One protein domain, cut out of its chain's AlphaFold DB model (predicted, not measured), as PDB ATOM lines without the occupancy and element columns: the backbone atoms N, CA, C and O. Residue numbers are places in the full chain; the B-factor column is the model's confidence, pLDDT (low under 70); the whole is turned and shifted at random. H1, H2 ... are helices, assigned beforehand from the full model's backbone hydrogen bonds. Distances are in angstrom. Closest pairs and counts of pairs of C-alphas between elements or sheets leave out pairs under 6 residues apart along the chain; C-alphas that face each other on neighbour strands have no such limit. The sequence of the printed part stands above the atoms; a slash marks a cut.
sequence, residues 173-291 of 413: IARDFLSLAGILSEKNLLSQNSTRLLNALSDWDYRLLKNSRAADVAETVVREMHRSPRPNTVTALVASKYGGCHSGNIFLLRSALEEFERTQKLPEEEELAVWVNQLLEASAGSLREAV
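AT A GLANCE: This is residues 173 to 291 of the 413 residues of an uncharacterized protein of Mesotoga sp. H07.pep.5.3 (UniProt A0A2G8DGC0). Crossed helices make a compact cluster: H1 and H5 cross on one side, H6 runs on the other, H3 stands across the beginnings of H1 and H5, H2 packs on H6, and H4 makes a corner with H5. The printed part has 119 residues, H1 to H6 in order, no named strand: all helix. The radius of gyration of the C-alphas is 13.4 A, the spans 37 by 29 by 25 A.

HOW THE PARTS SIT: H1, residues 173 to 186, touches residues 250 to 257 of H5, residues 245 to 263, at a steep tilt of 45 degrees; C-alphas 176 and 253 are closest, 6.2 A. Every helix's O i to N i+4 pairs are within hydrogen-bond range.

IN THESE COORDINATES: H2 holds residues 192 to 199, H3 213 to 226, H4 236 to 242, H6 269 to 286. C-alpha 173 is at (-29.342, 0.241, 24.681), C-alpha 286 at (-23.365, 0.431, 6.740). H5 measures 26.9 A.

THE WHOLE: The printed part has no cut. The link H2 to H3 is long. Residues 288 to 291 have pLDDT under 70.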
ATOM      1  N   ILE A 173     -28.948  -0.834  25.600       95.25
ATOM      2  CA  ILE A 173     -29.342   0.241  24.681       95.25
ATOM      3  C   ILE A 173     -29.975  -0.299  23.387       95.25
ATOM      4  O   ILE A 173     -30.953   0.267  22.902       95.25
ATOM      5  N   ALA A 174     -29.463  -1.408  22.835       95.69
ATOM      6  CA  ALA A 174     -30.064  -2.031  21.659       95.69
ATOM      7  C   ALA A 174     -31.410  -2.682  22.000       95.69
ATOM      8  O   ALA A 174     -32.353  -2.546  21.226       95.69
ATOM      9  N   ARG A 175     -31.530  -3.339  23.160       96.75
ATOM     10  CA  ARG A 175     -32.799  -3.896  23.656       96.75
ATOM     11  C   ARG A 175     -33.877  -2.815  23.770       96.75
ATOM     12  O   ARG A 175     -34.978  -2.986  23.247       96.75
ATOM     13  N   ASP A 176     -33.552  -1.695  24.410       97.38
ATOM     14  CA  ASP A 176     -34.491  -0.587  24.611       97.38
ATOM     15  C   ASP A 176     -34.872   0.049  23.256       97.38
ATOM     16  O   ASP A 176     -36.045   0.314  22.986       97.38
ATOM     17  N   PHE A 177     -33.911   0.191  22.336       97.25
ATOM     18  CA  PHE A 177     -34.184   0.630  20.965       97.25
ATOM     19  C   PHE A 177     -35.130  -0.303  20.207       97.25
ATOM     20  O   PHE A 177     -36.069   0.166  19.567       97.25
ATOM     21  N   LEU A 178     -34.891  -1.616  20.259       97.12
ATOM     22  CA  LEU A 178     -35.728  -2.599  19.571       97.12
ATOM     23  C   LEU A 178     -37.139  -2.642  20.159       97.12
ATOM     24  O   LEU A 178     -38.094  -2.809  19.405       97.12
ATOM     25  N   SER A 179     -37.277  -2.406  21.464       97.56
ATOM     26  CA  SER A 179     -38.580  -2.271  22.124       97.56
ATOM     27  C   SER A 179     -39.353  -1.064  21.579       97.56
ATOM     28  O   SER A 179     -40.497  -1.205  21.146       97.56
ATOM     29  N   LEU A 180     -38.707   0.107  21.492       98.06
ATOM     30  CA  LEU A 180     -39.311   1.303  20.892       98.06
ATOM     31  C   LEU A 180     -39.667   1.080  19.412       98.06
ATOM     32  O   LEU A 180     -40.762   1.431  18.966       98.06
ATOM     33  N   ALA A 181     -38.757   0.480  18.643       97.75
ATOM     34  CA  ALA A 181     -38.980   0.176  17.235       97.75
ATOM     35  C   ALA A 181     -40.140  -0.816  17.039       97.75
ATOM     36  O   ALA A 181     -40.930  -0.645  16.112       97.75
ATOM     37  N   GLY A 182     -40.288  -1.804  17.928       97.69
ATOM     38  CA  GLY A 182     -41.421  -2.730  17.962       97.69
ATOM     39  C   GLY A 182     -42.755  -2.003  18.092       97.69
ATOM     40  O   GLY A 182     -43.625  -2.170  17.236       97.69
ATOM     41  N   ILE A 183     -42.872  -1.107  19.077       98.12
ATOM     42  CA  ILE A 183     -44.080  -0.293  19.303       98.12
ATOM     43  C   ILE A 183     -44.429   0.537  18.055       98.12
ATOM     44  O   ILE A 183     -45.578   0.566  17.609       98.12
ATOM     45  N   LEU A 184     -43.438   1.201  17.453       98.25
ATOM     46  CA  LEU A 184     -43.633   1.994  16.233       98.25
ATOM     47  C   LEU A 184     -44.013   1.123  15.024       98.25
ATOM     48  O   LEU A 184     -44.800   1.547  14.174       98.25
ATOM     49  N   SER A 185     -43.482  -0.100  14.948       97.62
ATOM     50  CA  SER A 185     -43.821  -1.062  13.900       97.62
ATOM     51  C   SER A 185     -45.270  -1.531  14.013       97.62
ATOM     52  O   SER A 185     -45.971  -1.560  13.002       97.62
ATOM     53  N   GLU A 186     -45.754  -1.845  15.218       96.75
ATOM     54  CA  GLU A 186     -47.157  -2.224  15.466       96.75
ATOM     55  C   GLU A 186     -48.137  -1.103  15.096       96.75
ATOM     56  O   GLU A 186     -49.240  -1.352  14.603       96.75
ATOM     57  N   LYS A 187     -47.703   0.150  15.257       96.62
ATOM     58  CA  LYS A 187     -48.439   1.354  14.843       96.62
ATOM     59  C   LYS A 187     -48.350   1.653  13.341       96.62
ATOM     60  O   LYS A 187     -48.977   2.605  12.886       96.62
ATOM     61  N   ASN A 188     -47.633   0.842  12.558       97.06
ATOM     62  CA  ASN A 188     -47.387   1.039  11.122       97.06
ATOM     63  C   ASN A 188     -46.657   2.355  10.789       97.06
ATOM     64  O   ASN A 188     -46.895   2.956   9.742       97.06
ATOM     65  N   LEU A 189     -45.762   2.800  11.674       97.50
ATOM     66  CA  LEU A 189     -44.979   4.032  11.506       97.50
ATOM     67  C   LEU A 189     -43.562   3.784  10.963       97.50
ATOM     68  O   LEU A 189     -42.813   4.725  10.696       97.50
ATOM     69  N   LEU A 190     -43.174   2.521  10.782       97.69
ATOM     70  CA  LEU A 190     -41.894   2.151  10.182       97.69
ATOM     71  C   LEU A 190     -42.025   1.868   8.682       97.69
ATOM     72  O   LEU A 190     -43.035   1.351   8.206       97.69
ATOM     73  N   SER A 191     -40.975   2.197   7.927       96.69
ATOM     74  CA  SER A 191     -40.861   1.862   6.510       96.69
ATOM     75  C   SER A 191     -40.757   0.345   6.330       96.69
ATOM     76  O   SER A 191     -40.277  -0.376   7.205       96.69
ATOM     77  N   GLN A 192     -41.147  -0.165   5.159       95.00
ATOM     78  CA  GLN A 192     -41.079  -1.603   4.873       95.00
ATOM     79  C   GLN A 192     -39.656  -2.173   5.041       95.00
ATOM     80  O   GLN A 192     -39.485  -3.315   5.473       95.00
ATOM     81  N   ASN A 193     -38.630  -1.378   4.719       93.06
ATOM     82  CA  ASN A 193     -37.232  -1.764   4.898       93.06
ATOM     83  C   ASN A 193     -36.851  -1.819   6.381       93.06
ATOM     84  O   ASN A 193     -36.245  -2.803   6.809       93.06
ATOM     85  N   SER A 194     -37.245  -0.809   7.159       95.44
ATOM     86  CA  SER A 194     -37.034  -0.758   8.607       95.44
ATOM     87  C   SER A 194     -37.716  -1.920   9.322       95.44
ATOM     88  O   SER A 194     -37.059  -2.638  10.072       95.44
ATOM     89  N   THR A 195     -38.991  -2.190   9.023       96.31
ATOM     90  CA  THR A 195     -39.727  -3.339   9.576       96.31
ATOM     91  C   THR A 195     -39.050  -4.662   9.223       96.31
ATOM     92  O   THR A 195     -38.942  -5.551  10.063       96.31
ATOM     93  N   ARG A 196     -38.528  -4.810   7.998       92.56
ATOM     94  CA  ARG A 196     -37.794  -6.021   7.604       92.56
ATOM     95  C   ARG A 196     -36.504  -6.205   8.404       92.56
ATOM     96  O   ARG A 196     -36.183  -7.338   8.754       92.56
ATOM     97  N   LEU A 197     -35.760  -5.126   8.655       91.19
ATOM     98  CA  LEU A 197     -34.539  -5.184   9.459       91.19
ATOM     99  C   LEU A 197     -34.857  -5.492  10.926       91.19
ATOM    100  O   LEU A 197     -34.198  -6.344  11.511       91.19
ATOM    101  N   LEU A 198     -35.894  -4.861  11.479       94.50
ATOM    102  CA  LEU A 198     -36.384  -5.125  12.830       94.50
ATOM    103  C   LEU A 198     -36.782  -6.596  13.007       94.50
ATOM    104  O   LEU A 198     -36.324  -7.249  13.939       94.50
ATOM    105  N   ASN A 199     -37.543  -7.157  12.064       92.69
ATOM    106  CA  ASN A 199     -37.941  -8.566  12.098       92.69
ATOM    107  C   ASN A 199     -36.750  -9.532  12.005       92.69
ATOM    108  O   ASN A 199     -36.843 -10.657  12.475       92.69
ATOM    109  N   ALA A 200     -35.621  -9.121  11.422       89.38
ATOM    110  CA  ALA A 200     -34.411  -9.946  11.411       89.38
ATOM    111  C   ALA A 200     -33.732 -10.040  12.794       89.38
ATOM    112  O   ALA A 200     -32.823 -10.853  12.963       89.38
ATOM    113  N   LEU A 201     -34.152  -9.212  13.756       91.62
ATOM    114  CA  LEU A 201     -33.654  -9.168  15.130       91.62
ATOM    115  C   LEU A 201     -34.661  -9.722  16.150       91.62
ATOM    116  O   LEU A 201     -34.348  -9.718  17.335       91.62
ATOM    117  N   SER A 202     -35.841 -10.199  15.727       87.81
ATOM    118  CA  SER A 202     -36.935 -10.571  16.644       87.81
ATOM    119  C   SER A 202     -36.578 -11.686  17.626       87.81
ATOM    120  O   SER A 202     -37.047 -11.674  18.759       87.81
ATOM    121  N   ASP A 203     -35.744 -12.635  17.196       90.12
ATOM    122  CA  ASP A 203     -35.378 -13.820  17.985       90.12
ATOM    123  C   ASP A 203     -34.038 -13.639  18.718       90.12
ATOM    124  O   ASP A 203     -33.516 -14.576  19.324       90.12
ATOM    125  N   TRP A 204     -33.428 -12.454  18.620       94.94
ATOM    126  CA  TRP A 204     -32.147 -12.173  19.252       94.94
ATOM    127  C   TRP A 204     -32.321 -11.911  20.751       94.94
ATOM    128  O   TRP A 204     -33.152 -11.114  21.170       94.94
ATOM    129  N   ASP A 205     -31.476 -12.540  21.562       94.56
ATOM    130  CA  ASP A 205     -31.474 -12.452  23.027       94.56
ATOM    131  C   ASP A 205     -30.726 -11.222  23.578       94.56
ATOM    132  O   ASP A 205     -30.398 -11.159  24.763       94.56
ATOM    133  N   TYR A 206     -30.428 -10.251  22.712       95.56
ATOM    134  CA  TYR A 206     -29.711  -9.010  23.020       95.56
ATOM    135  C   TYR A 206     -28.238  -9.174  23.429       95.56
ATOM    136  O   TYR A 206     -27.585  -8.184  23.779       95.56
ATOM    137  N   ARG A 207     -27.674 -10.388  23.359       93.38
ATOM    138  CA  ARG A 207     -26.273 -10.643  23.721       93.38
ATOM    139  C   ARG A 207     -25.319 -10.349  22.567       93.38
ATOM    140  O   ARG A 207     -25.491 -10.842  21.447       93.38
ATOM    141  N   LEU A 208     -24.268  -9.581  22.853       90.75
ATOM    142  CA  LEU A 208     -23.205  -9.225  21.909       90.75
ATOM    143  C   LEU A 208     -22.149 -10.328  21.809       90.75
ATOM    144  O   LEU A 208     -20.997 -10.178  22.213       90.75
ATOM    145  N   LEU A 209     -22.572 -11.462  21.262       86.25
ATOM    146  CA  LEU A 209     -21.709 -12.610  21.025       86.25
ATOM    147  C   LEU A 209     -20.896 -12.438  19.741       86.25
ATOM    148  O   LEU A 209     -21.410 -11.996  18.708       86.25
ATOM    149  N   LYS A 210     -19.635 -12.870  19.774       79.31
ATOM    150  CA  LYS A 210     -18.809 -12.978  18.569       79.31
ATOM    151  C   LYS A 210     -19.495 -13.865  17.520       79.31
ATOM    152  O   LYS A 210     -20.074 -14.898  17.845       79.31
ATOM    153  N   ASN A 211     -19.379 -13.479  16.248       78.38
ATOM    154  CA  ASN A 211     -19.995 -14.149  15.092       78.38
ATOM    155  C   ASN A 211     -21.539 -14.157  15.092       78.38
ATOM    156  O   ASN A 211     -22.141 -14.856  14.274       78.38
ATOM    157  N   SER A 212     -22.198 -13.390  15.967       85.62
ATOM    158  CA  SER A 212     -23.644 -13.182  15.894       85.62
ATOM    159  C   SER A 212     -23.959 -12.063  14.906       85.62
ATOM    160  O   SER A 212     -23.709 -10.888  15.165       85.62
ATOM    161  N   ARG A 213     -24.582 -12.417  13.779       85.31
ATOM    162  CA  ARG A 213     -25.039 -11.424  12.795       85.31
ATOM    163  C   ARG A 213     -26.040 -10.436  13.401       85.31
ATOM    164  O   ARG A 213     -26.037  -9.270  13.024       85.31
ATOM    165  N   ALA A 214     -26.891 -10.895  14.319       89.06
ATOM    166  CA  ALA A 214     -27.827 -10.023  15.021       89.06
ATOM    167  C   ALA A 214     -27.086  -9.016  15.915       89.06
ATOM    168  O   ALA A 214     -27.409  -7.832  15.880       89.06
ATOM    169  N   ALA A 215     -26.033  -9.455  16.616       89.44
ATOM    170  CA  ALA A 215     -25.172  -8.562  17.392       89.44
ATOM    171  C   ALA A 215     -24.458  -7.528  16.504       89.44
ATOM    172  O   ALA A 215     -24.426  -6.353  16.856       89.44
ATOM    173  N   ASP A 216     -23.947  -7.923  15.333       86.00
ATOM    174  CA  ASP A 216     -23.290  -6.998  14.391       86.00
ATOM    175  C   ASP A 216     -24.252  -5.916  13.867       86.00
ATOM    176  O   ASP A 216     -23.891  -4.740  13.723       86.00
ATOM    177  N   VAL A 217     -25.495  -6.314  13.577       88.56
ATOM    178  CA  VAL A 217     -26.575  -5.398  13.187       88.56
ATOM    179  C   VAL A 217     -26.898  -4.456  14.340       88.56
ATOM    180  O   VAL A 217     -26.913  -3.244  14.132       88.56
ATOM    181  N   ALA A 218     -27.104  -4.986  15.545       91.12
ATOM    182  CA  ALA A 218     -27.415  -4.193  16.727       91.12
ATOM    183  C   ALA A 218     -26.303  -3.188  17.059       91.12
ATOM    184  O   ALA A 218     -26.584  -2.017  17.284       91.12
ATOM    185  N   GLU A 219     -25.035  -3.590  16.997       89.75
ATOM    186  CA  GLU A 219     -23.899  -2.689  17.229       89.75
ATOM    187  C   GLU A 219     -23.752  -1.639  16.133       89.75
ATOM    188  O   GLU A 219     -23.340  -0.507  16.395       89.75
ATOM    189  N   THR A 220     -24.124  -1.976  14.899       90.19
ATOM    190  CA  THR A 220     -24.208  -0.979  13.833       90.19
ATOM    191  C   THR A 220     -25.306   0.039  14.133       90.19
ATOM    192  O   THR A 220     -25.040   1.236  14.040       90.19
ATOM    193  N   VAL A 221     -26.483  -0.410  14.578       92.56
ATOM    194  CA  VAL A 221     -27.575   0.472  15.015       92.56
ATOM    195  C   VAL A 221     -27.127   1.370  16.162       92.56
ATOM    196  O   VAL A 221     -27.295   2.581  16.065       92.56
ATOM    197  N   VAL A 222     -26.498   0.826  17.206       92.62
ATOM    198  CA  VAL A 222     -25.999   1.609  18.351       92.62
ATOM    199  C   VAL A 222     -24.921   2.608  17.920       92.62
ATOM    200  O   VAL A 222     -24.916   3.750  18.379       92.62
ATOM    201  N   ARG A 223     -24.038   2.240  16.986       90.62
ATOM    202  CA  ARG A 223     -23.032   3.159  16.431       90.62
ATOM    203  C   ARG A 223     -23.660   4.306  15.641       90.62
ATOM    204  O   ARG A 223     -23.219   5.446  15.787       90.62
ATOM    205  N   GLU A 224     -24.644   4.027  14.787       90.81
ATOM    206  CA  GLU A 224     -25.358   5.089  14.065       90.81
ATOM    207  C   GLU A 224     -26.204   5.933  15.023       90.81
ATOM    208  O   GLU A 224     -26.259   7.157  14.886       90.81
ATOM    209  N   MET A 225     -26.771   5.303  16.054       91.38
ATOM    210  CA  MET A 225     -27.481   5.969  17.136       91.38
ATOM    211  C   MET A 225     -26.565   6.942  17.863       91.38
ATOM    212  O   MET A 225     -26.924   8.097  17.978       91.38
ATOM    213  N   HIS A 226     -25.348   6.553  18.249       88.62
ATOM    214  CA  HIS A 226     -24.391   7.453  18.902       88.62
ATOM    215  C   HIS A 226     -24.093   8.727  18.083       88.62
ATOM    216  O   HIS A 226     -23.770   9.776  18.640       88.62
ATOM    217  N   ARG A 227     -24.231   8.665  16.752       85.00
ATOM    218  CA  ARG A 227     -24.031   9.792  15.822       85.00
ATOM    219  C   ARG A 227     -25.300  10.625  15.575       85.00
ATOM    220  O   ARG A 227     -25.265  11.523  14.721       85.00
ATOM    221  N   SER A 228     -26.387  10.316  16.273       84.69
ATOM    222  CA  SER A 228     -27.759  10.809  16.125       84.69
ATOM    223  C   SER A 228     -28.397  10.984  17.526       84.69
ATOM    224  O   SER A 228     -27.826  10.517  18.509       84.69
ATOM    225  N   PRO A 229     -29.551  11.653  17.676       84.81
ATOM    226  CA  PRO A 229     -30.115  12.669  16.785       84.81
ATOM    227  C   PRO A 229     -29.188  13.894  16.654       84.81
ATOM    228  O   PRO A 229     -28.277  14.097  17.457       84.81
ATOM    229  N   ARG A 230     -29.385  14.721  15.614       80.50
ATOM    230  CA  ARG A 230     -28.562  15.926  15.372       80.50
ATOM    231  C   ARG A 230     -29.387  17.221  15.377       80.50
ATOM    232  O   ARG A 230     -30.420  17.254  14.707       80.50
ATOM    233  N   PRO A 231     -28.888  18.322  15.983       77.38
ATOM    234  CA  PRO A 231     -29.601  19.606  16.081       77.38
ATOM    235  C   PRO A 231     -29.989  20.274  14.750       77.38
ATOM    236  O   PRO A 231     -30.844  21.148  14.742       77.38
ATOM    237  N   ASN A 232     -29.386  19.867  13.626       81.44
ATOM    238  CA  ASN A 232     -29.595  20.465  12.298       81.44
ATOM    239  C   ASN A 232     -30.166  19.462  11.283       81.44
ATOM    240  O   ASN A 232     -29.823  19.485  10.102       81.44
ATOM    241  N   THR A 233     -30.975  18.517  11.752       82.88
ATOM    242  CA  THR A 233     -31.600  17.483  10.916       82.88
ATOM    243  C   THR A 233     -33.095  17.416  11.201       82.88
ATOM    244  O   THR A 233     -33.589  18.117  12.077       82.88
ATOM    245  N   VAL A 234     -33.835  16.560  10.496       81.69
ATOM    246  CA  VAL A 234     -35.264  16.337  10.787       81.69
ATOM    247  C   VAL A 234     -35.515  15.815  12.209       81.69
ATOM    248  O   VAL A 234     -36.619  15.941  12.715       81.69
ATOM    249  N   THR A 235     -34.486  15.311  12.897       84.50
ATOM    250  CA  THR A 235     -34.552  14.893  14.304       84.50
ATOM    251  C   THR A 235     -34.083  15.998  15.262       84.50
ATOM    252  O   THR A 235     -33.696  15.706  16.394       84.50
ATOM    253  N   ALA A 236     -34.049  17.262  14.825       86.50
ATOM    254  CA  ALA A 236     -33.589  18.392  15.635       86.50
ATOM    255  C   ALA A 236     -34.416  18.585  16.912       86.50
ATOM    256  O   ALA A 236     -33.847  18.931  17.943       86.50
ATOM    257  N   LEU A 237     -35.729  18.325  16.858       86.50
ATOM    258  CA  LEU A 237     -36.606  18.400  18.029       86.50
ATOM    259  C   LEU A 237     -36.242  17.340  19.079       86.50
ATOM    260  O   LEU A 237     -36.126  17.644  20.262       86.50
ATOM    261  N   VAL A 238     -35.986  16.107  18.636       87.88
ATOM    262  CA  VAL A 238     -35.520  15.031  19.519       87.88
ATOM    263  C   VAL A 238     -34.157  15.399  20.116       87.88
ATOM    264  O   VAL A 238     -33.965  15.309  21.326       87.88
ATOM    265  N   ALA A 239     -33.232  15.902  19.290       87.06
ATOM    266  CA  ALA A 239     -31.910  16.327  19.745       87.06
ATOM    267  C   ALA A 239     -31.954  17.483  20.754       87.06
ATOM    268  O   ALA A 239     -31.152  17.512  21.682       87.06
ATOM    269  N   SER A 240     -32.862  18.447  20.587       88.12
ATOM    270  CA  SER A 240     -32.964  19.592  21.497       88.12
ATOM    271  C   SER A 240     -33.561  19.212  22.850       88.12
ATOM    272  O   SER A 240     -33.180  19.800  23.859       88.12
ATOM    273  N   LYS A 241     -34.467  18.227  22.879       89.75
ATOM    274  CA  LYS A 241     -35.133  17.768  24.102       89.75
ATOM    275  C   LYS A 241     -34.302  16.754  24.888       89.75
ATOM    276  O   LYS A 241     -34.250  16.837  26.111       89.75
ATOM    277  N   TYR A 242     -33.661  15.814  24.197       90.06
ATOM    278  CA  TYR A 242     -32.996  14.673  24.832       90.06
ATOM    279  C   TYR A 242     -31.470  14.700  24.707       90.06
ATOM    280  O   TYR A 242     -30.785  13.973  25.420       90.06
ATOM    281  N   GLY A 243     -30.913  15.546  23.838       87.12
ATOM    282  CA  GLY A 243     -29.482  15.580  23.547       87.12
ATOM    283  C   GLY A 243     -29.070  14.550  22.493       87.12
ATOM    284  O   GLY A 243     -29.830  14.223  21.586       87.12
ATOM    285  N   GLY A 244     -27.835  14.060  22.590       84.81
ATOM    286  CA  GLY A 244     -27.263  13.049  21.696       84.81
ATOM    287  C   GLY A 244     -26.213  12.211  22.424       84.81
ATOM    288  O   GLY A 244     -26.191  12.192  23.657       84.81
ATOM    289  N   CYS A 245     -25.335  11.534  21.677       87.06
ATOM    290  CA  CYS A 245     -24.401  10.533  22.222       87.06
ATOM    291  C   CYS A 245     -25.156   9.395  22.943       87.06
ATOM    292  O   CYS A 245     -26.377   9.299  22.842       87.06
ATOM    293  N   HIS A 246     -24.487   8.480  23.642       90.00
ATOM    294  CA  HIS A 246     -25.218   7.437  24.371       90.00
ATOM    295  C   HIS A 246     -26.117   8.010  25.475       90.00
ATOM    296  O   HIS A 246     -27.252   7.571  25.575       90.00
ATOM    297  N   SER A 247     -25.685   8.998  26.261       89.31
ATOM    298  CA  SER A 247     -26.462   9.536  27.382       89.31
ATOM    299  C   SER A 247     -27.795  10.124  26.953       89.31
ATOM    300  O   SER A 247     -28.816   9.784  27.549       89.31
ATOM    301  N   GLY A 248     -27.807  10.956  25.909       90.69
ATOM    302  CA  GLY A 248     -29.050  11.535  25.410       90.69
ATOM    303  C   GLY A 248     -29.964  10.492  24.775       90.69
ATOM    304  O   GLY A 248     -31.167  10.490  25.020       90.69
ATOM    305  N   ASN A 249     -29.392   9.540  24.034       93.50
ATOM    306  CA  ASN A 249     -30.162   8.455  23.424       93.50
ATOM    307  C   ASN A 249     -30.741   7.482  24.457       93.50
ATOM    308  O   ASN A 249     -31.875   7.044  24.327       93.50
ATOM    309  N   ILE A 250     -29.993   7.167  25.511       94.25
ATOM    310  CA  ILE A 250     -30.465   6.342  26.626       94.25
ATOM    311  C   ILE A 250     -31.594   7.056  27.365       94.25
ATOM    312  O   ILE A 250     -32.619   6.441  27.657       94.25
ATOM    313  N   PHE A 251     -31.424   8.352  27.644       93.31
ATOM    314  CA  PHE A 251     -32.457   9.159  28.281       93.31
ATOM    315  C   PHE A 251     -33.736   9.200  27.433       93.31
ATOM    316  O   PHE A 251     -34.819   8.953  27.963       93.31
ATOM    317  N   LEU A 252     -33.599   9.417  26.120       94.81
ATOM    318  CA  LEU A 252     -34.685   9.341  25.140       94.81
ATOM    319  C   LEU A 252     -35.419   8.001  25.187       94.81
ATOM    320  O   LEU A 252     -36.633   7.981  25.380       94.81
ATOM    321  N   LEU A 253     -34.690   6.894  25.012       96.88
ATOM    322  CA  LEU A 253     -35.266   5.551  24.936       96.88
ATOM    323  C   LEU A 253     -36.028   5.202  26.213       96.88
ATOM    324  O   LEU A 253     -37.202   4.847  26.141       96.88
ATOM    325  N   ARG A 254     -35.394   5.363  27.379       95.62
ATOM    326  CA  ARG A 254     -36.021   5.022  28.662       95.62
ATOM    327  C   ARG A 254     -37.213   5.918  28.974       95.62
ATOM    328  O   ARG A 254     -38.269   5.402  29.314       95.62
ATOM    329  N   SER A 255     -37.100   7.230  28.749       95.56
ATOM    330  CA  SER A 255     -38.226   8.151  28.968       95.56
ATOM    331  C   SER A 255     -39.416   7.846  28.054       95.56
ATOM    332  O   SER A 255     -40.563   7.941  28.484       95.56
ATOM    333  N   ALA A 256     -39.166   7.488  26.790       97.25
ATOM    334  CA  ALA A 256     -40.230   7.142  25.851       97.25
ATOM    335  C   ALA A 256     -40.911   5.812  26.211       97.25
ATOM    336  O   ALA A 256     -42.138   5.730  26.150       97.25
ATOM    337  N   LEU A 257     -40.134   4.797  26.603       98.19
ATOM    338  CA  LEU A 257     -40.658   3.495  27.021       98.19
ATOM    339  C   LEU A 257     -41.455   3.595  28.328       98.19
ATOM    340  O   LEU A 257     -42.589   3.128  28.367       98.19
ATOM    341  N   GLU A 258     -40.929   4.275  29.349       97.38
ATOM    342  CA  GLU A 258     -41.631   4.495  30.624       97.38
ATOM    343  C   GLU A 258     -42.958   5.253  30.424       97.38
ATOM    344  O   GLU A 258     -43.997   4.891  30.986       97.38
ATOM    345  N   GLU A 259     -42.967   6.294  29.583       97.31
ATOM    346  CA  GLU A 259     -44.191   7.042  29.273       97.31
ATOM    347  C   GLU A 259     -45.206   6.185  28.507       97.31
ATOM    348  O   GLU A 259     -46.413   6.264  28.772       97.31
ATOM    349  N   PHE A 260     -44.736   5.339  27.586       98.12
ATOM    350  CA  PHE A 260     -45.592   4.411  26.860       98.12
ATOM    351  C   PHE A 260     -46.186   3.346  27.782       98.12
ATOM    352  O   PHE A 260     -47.390   3.106  27.723       98.12
ATOM    353  N   GLU A 261     -45.403   2.755  28.682       97.62
ATOM    354  CA  GLU A 261     -45.913   1.812  29.685       97.62
ATOM    355  C   GLU A 261     -47.031   2.448  30.520       97.62
ATOM    356  O   GLU A 261     -48.097   1.853  30.708       97.62
ATOM    357  N   ARG A 262     -46.841   3.704  30.935       97.69
ATOM    358  CA  ARG A 262     -47.800   4.451  31.757       97.69
ATOM    359  C   ARG A 262     -49.055   4.897  31.004       97.69
ATOM    360  O   ARG A 262     -50.134   4.943  31.595       97.69
ATOM    361  N   THR A 263     -48.930   5.305  29.740       97.56
ATOM    362  CA  THR A 263     -49.997   6.034  29.018       97.56
ATOM    363  C   THR A 263     -50.466   5.388  27.722       97.56
ATOM    364  O   THR A 263     -51.471   5.829  27.157       97.56
ATOM    365  N   GLN A 264     -49.755   4.370  27.240       96.25
ATOM    366  CA  GLN A 264     -49.920   3.748  25.921       96.25
ATOM    367  C   GLN A 264     -49.734   4.734  24.752       96.25
ATOM    368  O   GLN A 264     -50.215   4.509  23.636       96.25
ATOM    369  N   LYS A 265     -49.035   5.850  24.994       95.81
ATOM    370  CA  LYS A 265     -48.711   6.878  24.000       95.81
ATOM    371  C   LYS A 265     -47.224   7.188  24.037       95.81
ATOM    372  O   LYS A 265     -46.652   7.346  25.110       95.81
ATOM    373  N   LEU A 266     -46.616   7.283  22.856       96.00
ATOM    374  CA  LEU A 266     -45.231   7.716  22.726       96.00
ATOM    375  C   LEU A 266     -45.158   9.252  22.711       96.00
ATOM    376  O   LEU A 266     -46.008   9.893  22.080       96.00
ATOM    377  N   PRO A 267     -44.162   9.856  23.377       93.25
ATOM    378  CA  PRO A 267     -43.887  11.279  23.237       93.25
ATOM    379  C   PRO A 267     -43.278  11.546  21.851       93.25
ATOM    380  O   PRO A 267     -42.469  10.751  21.387       93.25
ATOM    381  N   GLU A 268     -43.684  12.631  21.176       91.00
ATOM    382  CA  GLU A 268     -43.158  13.000  19.842       91.00
ATOM    383  C   GLU A 268     -43.130  11.812  18.849       91.00
ATOM    384  O   GLU A 268     -42.121  11.517  18.210       91.00
ATOM    385  N   GLU A 269     -44.244  11.067  18.782       93.75
ATOM    386  CA  GLU A 269     -44.339   9.775  18.083       93.75
ATOM    387  C   GLU A 269     -43.888   9.841  16.611       93.75
ATOM    388  O   GLU A 269     -43.193   8.940  16.139       93.75
ATOM    389  N   GLU A 270     -44.235  10.915  15.897       92.56
ATOM    390  CA  GLU A 270     -43.841  11.113  14.498       92.56
ATOM    391  C   GLU A 270     -42.325  11.321  14.365       92.56
ATOM    392  O   GLU A 270     -41.676  10.703  13.516       92.56
ATOM    393  N   GLU A 271     -41.724  12.141  15.226       93.00
ATOM    394  CA  GLU A 271     -40.286  12.393  15.224       93.00
ATOM    395  C   GLU A 271     -39.482  11.161  15.649       93.00
ATOM    396  O   GLU A 271     -38.426  10.887  15.066       93.00
ATOM    397  N   LEU A 272     -39.988  10.385  16.614       95.62
ATOM    398  CA  LEU A 272     -39.411   9.094  16.989       95.62
ATOM    399  C   LEU A 272     -39.465   8.107  15.822       95.62
ATOM    400  O   LEU A 272     -38.463   7.449  15.540       95.62
ATOM    401  N   ALA A 273     -40.586   8.036  15.099       96.62
ATOM    402  CA  ALA A 273     -40.706   7.199  13.908       96.62
ATOM    403  C   ALA A 273     -39.693   7.591  12.826       96.62
ATOM    404  O   ALA A 273     -39.037   6.722  12.243       96.62
ATOM    405  N   VAL A 274     -39.517   8.891  12.572       95.06
ATOM    406  CA  VAL A 274     -38.510   9.393  11.625       95.06
ATOM    407  C   VAL A 274     -37.102   9.005  12.075       95.06
ATOM    408  O   VAL A 274     -36.330   8.478  11.272       95.06
ATOM    409  N   TRP A 275     -36.770   9.215  13.348       95.19
ATOM    410  CA  TRP A 275     -35.455   8.888  13.898       95.19
ATOM    411  C   TRP A 275     -35.151   7.385  13.829       95.19
ATOM    412  O   TRP A 275     -34.091   6.997  13.335       95.19
ATOM    413  N   VAL A 276     -36.094   6.525  14.230       96.62
ATOM    414  CA  VAL A 276     -35.937   5.062  14.179       96.62
ATOM    415  C   VAL A 276     -35.774   4.568  12.740       96.62
ATOM    416  O   VAL A 276     -34.871   3.771  12.473       96.62
ATOM    417  N   ASN A 277     -36.578   5.068  11.795       95.81
ATOM    418  CA  ASN A 277     -36.424   4.721  10.378       95.81
ATOM    419  C   ASN A 277     -35.045   5.111   9.844       95.81
ATOM    420  O   ASN A 277     -34.383   4.297   9.203       95.81
ATOM    421  N   GLN A 278     -34.578   6.322  10.150       92.81
ATOM    422  CA  GLN A 278     -33.255   6.774   9.724       92.81
ATOM    423  C   GLN A 278     -32.135   5.890  10.265       92.81
ATOM    424  O   GLN A 278     -31.214   5.560   9.521       92.81
ATOM    425  N   LEU A 279     -32.212   5.486  11.534       93.75
ATOM    426  CA  LEU A 279     -31.209   4.613  12.140       93.75
ATOM    427  C   LEU A 279     -31.190   3.225  11.504       93.75
ATOM    428  O   LEU A 279     -30.112   2.722  11.176       93.75
ATOM    429  N   LEU A 280     -32.356   2.615  11.293       94.00
ATOM    430  CA  LEU A 280     -32.461   1.295  10.669       94.00
ATOM    431  C   LEU A 280     -31.995   1.324   9.204       94.00
ATOM    432  O   LEU A 280     -31.230   0.454   8.781       94.00
ATOM    433  N   GLU A 281     -32.375   2.346   8.439       91.12
ATOM    434  CA  GLU A 281     -31.968   2.497   7.037       91.12
ATOM    435  C   GLU A 281     -30.470   2.802   6.893       91.12
ATOM    436  O   GLU A 281     -29.792   2.171   6.074       91.12
ATOM    437  N   ALA A 282     -29.921   3.696   7.725       89.31
ATOM    438  CA  ALA A 282     -28.482   3.965   7.765       89.31
ATOM    439  C   ALA A 282     -27.690   2.703   8.132       89.31
ATOM    440  O   ALA A 282     -26.686   2.383   7.491       89.31
ATOM    441  N   SER A 283     -28.186   1.931   9.102       89.00
ATOM    442  CA  SER A 283     -27.555   0.680   9.527       89.00
ATOM    443  C   SER A 283     -27.546  -0.368   8.419       89.00
ATOM    444  O   SER A 283     -26.524  -1.018   8.198       89.00
ATOM    445  N   ALA A 284     -28.644  -0.506   7.669       84.31
ATOM    446  CA  ALA A 284     -28.718  -1.406   6.518       84.31
ATOM    447  C   ALA A 284     -27.691  -1.056   5.425       84.31
ATOM    448  O   ALA A 284     -27.138  -1.960   4.790       84.31
ATOM    449  N   GLY A 285     -27.422   0.239   5.219       77.38
ATOM    450  CA  GLY A 285     -26.362   0.724   4.333       77.38
ATOM    451  C   GLY A 285     -24.967   0.349   4.839       77.38
ATOM    452  O   GLY A 285     -24.206  -0.298   4.117       77.38
ATOM    453  N   SER A 286     -24.668   0.673   6.100       74.69
ATOM    454  CA  SER A 286     -23.365   0.431   6.740       74.69
ATOM    455  C   SER A 286     -23.020  -1.058   6.888       74.69
ATOM    456  O   SER A 286     -21.853  -1.440   6.803       74.69
ATOM    457  N   LEU A 287     -24.013  -1.935   7.066       72.19
ATOM    458  CA  LEU A 287     -23.804  -3.384   7.200       72.19
ATOM    459  C   LEU A 287     -23.167  -4.030   5.964       72.19
ATOM    460  O   LEU A 287     -22.496  -5.052   6.090       72.19
ATOM    461  N   ARG A 288     -23.348  -3.441   4.775       58.75
ATOM    462  CA  ARG A 288     -22.694  -3.924   3.548       58.75
ATOM    463  C   ARG A 288     -21.187  -3.665   3.547       58.75
ATOM    464  O   ARG A 288     -20.458  -4.405   2.895       58.75
ATOM    465  N   GLU A 289     -20.730  -2.662   4.292       50.97
ATOM    466  CA  GLU A 289     -19.312  -2.322   4.452       50.97
ATOM    467  C   GLU A 289     -18.688  -2.988   5.693       50.97
ATOM    468  O   GLU A 289     -17.480  -3.214   5.732       50.97
ATOM    469  N   ALA A 290     -19.508  -3.344   6.690       49.44
ATOM    470  CA  ALA A 290     -19.082  -3.781   8.022       49.44
ATOM    471  C   ALA A 290     -19.300  -5.281   8.314       49.44
ATOM    472  O   ALA A 290     -19.526  -5.659   9.461       49.44
ATOM    473  N   VAL A 291     -19.225  -6.156   7.305       49.06
ATOM    474  CA  VAL A 291     -19.216  -7.611   7.547       49.06
ATOM    475  C   VAL A 291     -17.904  -8.001   8.226       49.06
ATOM    476  O   VAL A 291     -16.834  -7.566   7.797       49.06
TER     477      VAL A 291